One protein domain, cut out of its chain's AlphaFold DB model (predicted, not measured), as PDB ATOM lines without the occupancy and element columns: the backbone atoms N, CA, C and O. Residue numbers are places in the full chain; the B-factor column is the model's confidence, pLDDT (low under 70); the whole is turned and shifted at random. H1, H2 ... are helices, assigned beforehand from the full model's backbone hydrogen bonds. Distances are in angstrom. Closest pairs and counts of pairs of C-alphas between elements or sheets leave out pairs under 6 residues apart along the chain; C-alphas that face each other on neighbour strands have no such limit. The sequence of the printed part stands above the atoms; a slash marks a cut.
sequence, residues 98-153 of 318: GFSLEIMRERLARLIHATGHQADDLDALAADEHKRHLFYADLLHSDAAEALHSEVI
ATOM      1  N   GLY A  98     -28.738 -46.681 -56.203       83.69
ATOM      2  CA  GLY A  98     -27.282 -46.690 -56.043       83.69
ATOM      3  C   GLY A  98     -26.787 -46.043 -54.749       83.69
ATOM      4  O   GLY A  98     -25.596 -45.769 -54.640       83.69
ATOM      5  N   PHE A  99     -27.672 -45.797 -53.779       83.62
ATOM      6  CA  PHE A  99     -27.295 -45.253 -52.481       83.62
ATOM      7  C   PHE A  99     -26.231 -46.112 -51.789       83.62
ATOM      8  O   PHE A  99     -26.366 -47.330 -51.666       83.62
ATOM      9  N   SER A 100     -25.167 -45.459 -51.328       86.75
ATOM     10  CA  SER A 100     -24.053 -46.085 -50.623       86.75
ATOM     11  C   SER A 100     -23.580 -45.191 -49.479       86.75
ATOM     12  O   SER A 100     -23.814 -43.980 -49.477       86.75
ATOM     13  N   LEU A 101     -22.870 -45.786 -48.516       86.50
ATOM     14  CA  LEU A 101     -22.266 -45.047 -47.405       86.50
ATOM     15  C   LEU A 101     -21.284 -43.968 -47.896       86.50
ATOM     16  O   LEU A 101     -21.181 -42.908 -47.288       86.50
ATOM     17  N   GLU A 102     -20.586 -44.221 -49.005       88.56
ATOM     18  CA  GLU A 102     -19.659 -43.272 -49.631       88.56
ATOM     19  C   GLU A 102     -20.397 -42.050 -50.190       88.56
ATOM     20  O   GLU A 102     -20.078 -40.922 -49.816       88.56
ATOM     21  N   ILE A 103     -21.453 -42.260 -50.986       84.94
ATOM     22  CA  ILE A 103     -22.281 -41.166 -51.526       84.94
ATOM     23  C   ILE A 103     -22.896 -40.346 -50.390       84.94
ATOM     24  O   ILE A 103     -22.946 -39.116 -50.446       84.94
ATOM     25  N   MET A 104     -23.358 -41.019 -49.337       86.62
ATOM     26  CA  MET A 104     -23.933 -40.354 -48.177       86.62
ATOM     27  C   MET A 104     -22.893 -39.505 -47.436       86.62
ATOM     28  O   MET A 104     -23.167 -38.351 -47.110       86.62
ATOM     29  N   ARG A 105     -21.683 -40.037 -47.231       89.38
ATOM     30  CA  ARG A 105     -20.556 -39.314 -46.631       89.38
ATOM     31  C   ARG A 105     -20.202 -38.065 -47.432       89.38
ATOM     32  O   ARG A 105     -20.039 -36.996 -46.850       89.38
ATOM     33  N   GLU A 106     -20.128 -38.174 -48.757       88.06
ATOM     34  CA  GLU A 106     -19.875 -37.029 -49.636       88.06
ATOM     35  C   GLU A 106     -20.968 -35.960 -49.526       88.06
ATOM     36  O   GLU A 106     -20.667 -34.767 -49.457       88.06
ATOM     37  N   ARG A 107     -22.242 -36.371 -49.496       86.12
ATOM     38  CA  ARG A 107     -23.380 -35.454 -49.342       86.12
ATOM     39  C   ARG A 107     -23.366 -34.752 -47.987       86.12
ATOM     40  O   ARG A 107     -23.497 -33.529 -47.945       86.12
ATOM     41  N   LEU A 108     -23.130 -35.493 -46.906       87.56
ATOM     42  CA  LEU A 108     -22.989 -34.945 -45.558       87.56
ATOM     43  C   LEU A 108     -21.812 -33.968 -45.463       87.56
ATOM     44  O   LEU A 108     -21.973 -32.882 -44.915       87.56
ATOM     45  N   ALA A 109     -20.658 -34.286 -46.056       89.25
ATOM     46  CA  ALA A 109     -19.511 -33.376 -46.087       89.25
ATOM     47  C   ALA A 109     -19.841 -32.051 -46.796       89.25
ATOM     48  O   ALA A 109     -19.497 -30.978 -46.296       89.25
ATOM     49  N   ARG A 110     -20.544 -32.107 -47.939       86.00
ATOM     50  CA  ARG A 110     -21.013 -30.900 -48.646       86.00
ATOM     51  C   ARG A 110     -21.991 -30.089 -47.799       86.00
ATOM     52  O   ARG A 110     -21.882 -28.867 -47.766       86.00
ATOM     53  N   LEU A 111     -22.910 -30.759 -47.107       84.62
ATOM     54  CA  LEU A 111     -23.892 -30.136 -46.220       84.62
ATOM     55  C   LEU A 111     -23.235 -29.435 -45.028       84.62
ATOM     56  O   LEU A 111     -23.515 -28.268 -44.779       84.62
ATOM     57  N   ILE A 112     -22.321 -30.113 -44.337       87.56
ATOM     58  CA  ILE A 112     -21.520 -29.568 -43.230       87.56
ATOM     59  C   ILE A 112     -20.753 -28.329 -43.702       87.56
ATOM     60  O   ILE A 112     -20.835 -27.273 -43.082       87.56
ATOM     61  N   HIS A 113     -20.079 -28.420 -44.853       87.12
ATOM     62  CA  HIS A 113     -19.355 -27.289 -45.429       87.12
ATOM     63  C   HIS A 113     -20.282 -26.111 -45.783       87.12
ATOM     64  O   HIS A 113     -19.937 -24.961 -45.526       87.12
ATOM     65  N   ALA A 114     -21.454 -26.373 -46.370       83.25
ATOM     66  CA  ALA A 114     -22.403 -25.335 -46.778       83.25
ATOM     67  C   ALA A 114     -23.116 -24.660 -45.593       83.25
ATOM     68  O   ALA A 114     -23.432 -23.475 -45.662       83.25
ATOM     69  N   THR A 115     -23.374 -25.408 -44.520       83.81
ATOM     70  CA  THR A 115     -24.113 -24.941 -43.334       83.81
ATOM     71  C   THR A 115     -23.198 -24.421 -42.224       83.81
ATOM     72  O   THR A 115     -23.684 -23.810 -41.277       83.81
ATOM     73  N   GLY A 116     -21.889 -24.684 -42.300       85.31
ATOM     74  CA  GLY A 116     -20.920 -24.337 -41.258       85.31
ATOM     75  C   GLY A 116     -21.047 -25.161 -39.971       85.31
ATOM     76  O   GLY A 116     -20.406 -24.820 -38.979       85.31
ATOM     77  N   HIS A 117     -21.859 -26.224 -39.969       84.56
ATOM     78  CA  HIS A 117     -21.979 -27.128 -38.824       84.56
ATOM     79  C   HIS A 117     -20.700 -27.953 -38.649       84.56
ATOM     80  O   HIS A 117     -19.907 -28.101 -39.579       84.56
ATOM     81  N   GLN A 118     -20.489 -28.495 -37.451       84.56
ATOM     82  CA  GLN A 118     -19.419 -29.456 -37.190       84.56
ATOM     83  C   GLN A 118     -20.012 -30.846 -36.978       84.56
ATOM     84  O   GLN A 118     -21.062 -30.989 -36.356       84.56
ATOM     85  N   ALA A 119     -19.329 -31.864 -37.496       82.38
ATOM     86  CA  ALA A 119     -19.588 -33.257 -37.161       82.38
ATOM     87  C   ALA A 119     -18.293 -33.850 -36.606       82.38
ATOM     88  O   ALA A 119     -17.279 -33.863 -37.307       82.38
ATOM     89  N   ASP A 120     -18.335 -34.320 -35.360       81.25
ATOM     90  CA  ASP A 120     -17.163 -34.875 -34.669       81.25
ATOM     91  C   ASP A 120     -16.619 -36.127 -35.371       81.25
ATOM     92  O   ASP A 120     -15.413 -36.356 -35.417       81.25
ATOM     93  N   ASP A 121     -17.522 -36.922 -35.948       91.38
ATOM     94  CA  ASP A 121     -17.202 -38.119 -36.714       91.38
ATOM     95  C   ASP A 121     -18.188 -38.260 -37.881       91.38
ATOM     96  O   ASP A 121     -19.329 -38.706 -37.726       91.38
ATOM     97  N   LEU A 122     -17.734 -37.853 -39.067       90.06
ATOM     98  CA  LEU A 122     -18.515 -37.937 -40.299       90.06
ATOM     99  C   LEU A 122     -18.854 -39.387 -40.671       90.06
ATOM    100  O   LEU A 122     -19.910 -39.636 -41.251       90.06
ATOM    101  N   ASP A 123     -17.987 -40.340 -40.340       91.62
ATOM    102  CA  ASP A 123     -18.171 -41.741 -40.700       91.62
ATOM    103  C   ASP A 123     -19.225 -42.380 -39.801       91.62
ATOM    104  O   ASP A 123     -20.112 -43.076 -40.299       91.62
ATOM    105  N   ALA A 124     -19.181 -42.086 -38.501       91.81
ATOM    106  CA  ALA A 124     -20.221 -42.494 -37.565       91.81
ATOM    107  C   ALA A 124     -21.562 -41.816 -37.868       91.81
ATOM    108  O   ALA A 124     -22.598 -42.470 -37.757       91.81
ATOM    109  N   LEU A 125     -21.558 -40.538 -38.265       90.50
ATOM    110  CA  LEU A 125     -22.769 -39.846 -38.703       90.50
ATOM    111  C   LEU A 125     -23.335 -40.495 -39.970       90.50
ATOM    112  O   LEU A 125     -24.516 -40.800 -40.024       90.50
ATOM    113  N   ALA A 126     -22.503 -40.773 -40.975       88.88
ATOM    114  CA  ALA A 126     -22.947 -41.437 -42.196       88.88
ATOM    115  C   ALA A 126     -23.445 -42.870 -41.927       88.88
ATOM    116  O   ALA A 126     -24.422 -43.304 -42.520       88.88
ATOM    117  N   ALA A 127     -22.827 -43.628 -41.024       88.94
ATOM    118  CA  ALA A 127     -23.215 -45.019 -40.782       88.94
ATOM    119  C   ALA A 127     -24.521 -45.175 -39.979       88.94
ATOM    120  O   ALA A 127     -25.162 -46.220 -40.066       88.94
ATOM    121  N   ASP A 128     -24.928 -44.156 -39.221       89.38
ATOM    122  CA  ASP A 128     -26.008 -44.243 -38.234       89.38
ATOM    123  C   ASP A 128     -27.211 -43.377 -38.635       89.38
ATOM    124  O   ASP A 128     -27.166 -42.149 -38.598       89.38
ATOM    125  N   GLU A 129     -28.310 -44.027 -39.019       85.12
ATOM    126  CA  GLU A 129     -29.529 -43.351 -39.472       85.12
ATOM    127  C   GLU A 129     -30.157 -42.443 -38.423       85.12
ATOM    128  O   GLU A 129     -30.596 -41.342 -38.759       85.12
ATOM    129  N   HIS A 130     -30.138 -42.858 -37.160       85.12
ATOM    130  CA  HIS A 130     -30.702 -42.067 -36.080       85.12
ATOM    131  C   HIS A 130     -29.883 -40.790 -35.858       85.12
ATOM    132  O   HIS A 130     -30.448 -39.698 -35.766       85.12
ATOM    133  N   LYS A 131     -28.546 -40.887 -35.877       89.00
ATOM    134  CA  LYS A 131     -27.681 -39.697 -35.806       89.00
ATOM    135  C   LYS A 131     -27.911 -38.753 -36.979       89.00
ATOM    136  O   LYS A 131     -27.950 -37.543 -36.767       89.00
ATOM    137  N   ARG A 132     -28.096 -39.278 -38.198       89.56
ATOM    138  CA  ARG A 132     -28.433 -38.440 -39.364       89.56
ATOM    139  C   ARG A 132     -29.763 -37.741 -39.187       89.56
ATOM    140  O   ARG A 132     -29.838 -36.552 -39.456       89.56
ATOM    141  N   HIS A 133     -30.784 -38.453 -38.721       83.31
ATOM    142  CA  HIS A 133     -32.096 -37.866 -38.480       83.31
ATOM    143  C   HIS A 133     -32.001 -36.688 -37.502       83.31
ATOM    144  O   HIS A 133     -32.480 -35.599 -37.813       83.31
ATOM    145  N   LEU A 134     -31.328 -36.870 -36.359       84.81
ATOM    146  CA  LEU A 134     -31.119 -35.801 -35.377       84.81
ATOM    147  C   LEU A 134     -30.318 -34.629 -35.958       84.81
ATOM    148  O   LEU A 134     -30.665 -33.471 -35.740       84.81
ATOM    149  N   PHE A 135     -29.278 -34.925 -36.737       87.38
ATOM    150  CA  PHE A 135     -28.481 -33.910 -37.419       87.38
ATOM    151  C   PHE A 135     -29.305 -33.120 -38.447       87.38
ATOM    152  O   PHE A 135     -29.203 -31.901 -38.522       87.38
ATOM    153  N   TYR A 136     -30.168 -33.786 -39.217       86.06
ATOM    154  CA  TYR A 136     -31.055 -33.118 -40.167       86.06
ATOM    155  C   TYR A 136     -32.127 -32.289 -39.471       86.06
ATOM    156  O   TYR A 136     -32.433 -31.207 -39.958       86.06
ATOM    157  N   ALA A 137     -32.661 -32.745 -38.336       81.38
ATOM    158  CA  ALA A 137     -33.630 -31.981 -37.556       81.38
ATOM    159  C   ALA A 137     -33.091 -30.597 -37.151       81.38
ATOM    160  O   ALA A 137     -33.816 -29.611 -37.257       81.38
ATOM    161  N   ASP A 138     -31.808 -30.510 -36.787       80.00
ATOM    162  CA  ASP A 138     -31.130 -29.243 -36.476       80.00
ATOM    163  C   ASP A 138     -30.974 -28.343 -37.720       80.00
ATOM    164  O   ASP A 138     -31.084 -27.118 -37.666       80.00
ATOM    165  N   LEU A 139     -30.798 -28.963 -38.891       77.75
ATOM    166  CA  LEU A 139     -30.552 -28.278 -40.161       77.75
ATOM    167  C   LEU A 139     -31.807 -27.862 -40.929       77.75
ATOM    168  O   LEU A 139     -31.715 -26.959 -41.764       77.75
ATOM    169  N   LEU A 140     -32.958 -28.498 -40.687       66.88
ATOM    170  CA  LEU A 140     -34.202 -28.314 -41.453       66.88
ATOM    171  C   LEU A 140     -34.768 -26.883 -41.392       66.88
ATOM    172  O   LEU A 140     -35.656 -26.544 -42.172       66.88
ATOM    173  N   HIS A 141     -34.231 -26.028 -40.519       66.19
ATOM    174  CA  HIS A 141     -34.562 -24.604 -40.435       66.19
ATOM    175  C   HIS A 141     -33.543 -23.672 -41.113       66.19
ATOM    176  O   HIS A 141     -33.710 -22.454 -41.059       66.19
ATOM    177  N   SER A 142     -32.493 -24.206 -41.744       66.50
ATOM    178  CA  SER A 142     -31.469 -23.410 -42.428       66.50
ATOM    179  C   SER A 142     -31.742 -23.285 -43.932       66.50
ATOM    180  O   SER A 142     -31.996 -24.279 -44.612       66.50
ATOM    181  N   ASP A 143     -31.587 -22.076 -44.482       66.94
ATOM    182  CA  ASP A 143     -31.693 -21.810 -45.931       66.94
ATOM    183  C   ASP A 143     -30.741 -22.702 -46.764       66.94
ATOM    184  O   ASP A 143     -31.002 -23.038 -47.921       66.94
ATOM    185  N   ALA A 144     -29.623 -23.124 -46.163       64.44
ATOM    186  CA  ALA A 144     -28.631 -23.999 -46.781       64.44
ATOM    187  C   ALA A 144     -29.122 -25.450 -46.959       64.44
ATOM    188  O   ALA A 144     -28.762 -26.090 -47.950       64.44
ATOM    189  N   ALA A 145     -29.959 -25.968 -46.052       63.94
ATOM    190  CA  ALA A 145     -30.562 -27.292 -46.202       63.94
ATOM    191  C   ALA A 145     -31.561 -27.317 -47.372       63.94
ATOM    192  O   ALA A 145     -31.544 -28.242 -48.185       63.94
ATOM    193  N   GLU A 146     -32.359 -26.254 -47.529       66.38
ATOM    194  CA  GLU A 146     -33.303 -26.123 -48.644       66.38
ATOM    195  C   GLU A 146     -32.582 -26.049 -50.003       66.38
ATOM    196  O   GLU A 146     -33.007 -26.681 -50.973       66.38
ATOM    197  N   ALA A 147     -31.436 -25.364 -50.071       62.47
ATOM    198  CA  ALA A 147     -30.619 -25.304 -51.282       62.47
ATOM    199  C   ALA A 147     -30.039 -26.673 -51.690       62.47
ATOM    200  O   ALA A 147     -29.883 -26.938 -52.881       62.47
ATOM    201  N   LEU A 148     -29.768 -27.576 -50.743       64.44
ATOM    202  CA  LEU A 148     -29.262 -28.925 -51.037       64.44
ATOM    203  C   LEU A 148     -30.369 -29.904 -51.442       64.44
ATOM    204  O   LEU A 148     -30.108 -30.825 -52.216       64.44
ATOM    205  N   HIS A 149     -31.623 -29.640 -51.059       65.25
ATOM    206  CA  HIS A 149     -32.785 -30.342 -51.621       65.25
ATOM    207  C   HIS A 149     -32.945 -30.123 -53.137       65.25
ATOM    208  O   HIS A 149     -33.660 -30.879 -53.798       65.25
ATOM    209  N   SER A 150     -32.281 -29.104 -53.702       53.22
ATOM    210  CA  SER A 150     -32.368 -28.745 -55.119       53.22
ATOM    211  C   SER A 150     -31.485 -29.568 -56.062       53.22
ATOM    212  O   SER A 150     -31.545 -29.334 -57.273       53.22
ATOM    213  N   GLU A 151     -30.705 -30.547 -55.571       64.38
ATOM    214  CA  GLU A 151     -30.067 -31.513 -56.474       64.38
ATOM    215  C   GLU A 151     -31.191 -32.211 -57.256       64.38
ATOM    216  O   GLU A 151     -32.029 -32.919 -56.691       64.38
ATOM    217  N   VAL A 152     -31.292 -31.895 -58.554       67.75
ATOM    218  CA  VAL A 152     -32.475 -32.181 -59.376       67.75
ATOM    219  C   VAL A 152     -32.604 -33.689 -59.559       67.75
ATOM    220  O   VAL A 152     -32.110 -34.255 -60.528       67.75
ATOM    221  N   ILE A 153     -33.283 -34.358 -58.626       79.06
ATOM    222  CA  ILE A 153     -33.649 -35.762 -58.799       79.06
ATOM    223  C   ILE A 153     -34.687 -35.812 -59.931       79.06
ATOM    224  O   ILE A 153     -35.729 -35.152 -59.798       79.06
TER     225      ILE A 153
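This is residues 98 to 153 of the 318 residues of an uncharacterized protein of Desulfuromonas sp (UniProt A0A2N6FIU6). Two longer helices, H1 and H3, run the same way side by side with a gap between them, and two short helices lie at opposite ends of the pair. H2 packs on the first half of H1 and leads over to the beginning of H3, while H4 comes after the end of H3 and folds back beside the last residues of H1. The printed part has 56 residues, with four named helices in the order H1, H2, H3, H4 and no named strand, and its class is all helix. It is compact, with a radius of gyration of the C-alphas of 10.8 A, and rounded, spanning 25 by 25 by 18 A.

H1, the longest helix, covers residues 101 to 115 and measures 20.6 A from its first C-alpha at (-22.266, -45.047, -47.405) to its last at (-24.113, -24.941, -43.334). H3 covers residues 129 to 139 and measures 15.1 A. H2 has residues 122 to 127 and measures 8.5 A. H4 has residues 143 to 148, measures 9.1 A and ends at C-alpha 148, at (-29.262, -28.925, -51.037).

H1 and H2 form a helical hairpin. They touch, and their closest C-alphas, those of Arg 105 and Ala 126, are 5.5 A apart; they run opposite ways at a steep tilt of 45 degrees. H1 touches H4 with residues 111 to 115 alone. The closest C-alphas there are those of Thr 115 and Ala 144, 5.8 A apart, and the two helices run opposite ways at a shallow tilt of 29 degrees. H1 and H3 are close but not clearly touching; their closest C-alphas, those of Thr 115 and Leu 139, are 7.9 A apart, and they run the same way at a shallow tilt of 19 degrees. H2 and H3 only just touch, with 3 pairs of C-alphas within 8 A, and they touch only at the corner by their link; the closest C-alphas are those of Leu 125 and Lys 131, 5.7 A apart. H3 and H4 are close but not clearly touching, with the C-alphas of Leu 139 and Ala 145 closest at 6.1 A. H2 and H4 are apart. In H1, H2, H3 and H4 every O i to N i+4 pair is within hydrogen-bond range.

The two C-alphas farthest apart are those of Asp 120 and Ile 153, 29.2 A, while the first and last printed C-alphas, those of Gly 98 and Ile 153, are 12.9 A apart. The printed part has no cut. The links from H2 to H3 and from H3 to H4 are tight, and the link from H1 to H2 is short. The mean pLDDT of the printed part is 81.1; residues 140 to 152 are under 70, and H4 has a mean of 65.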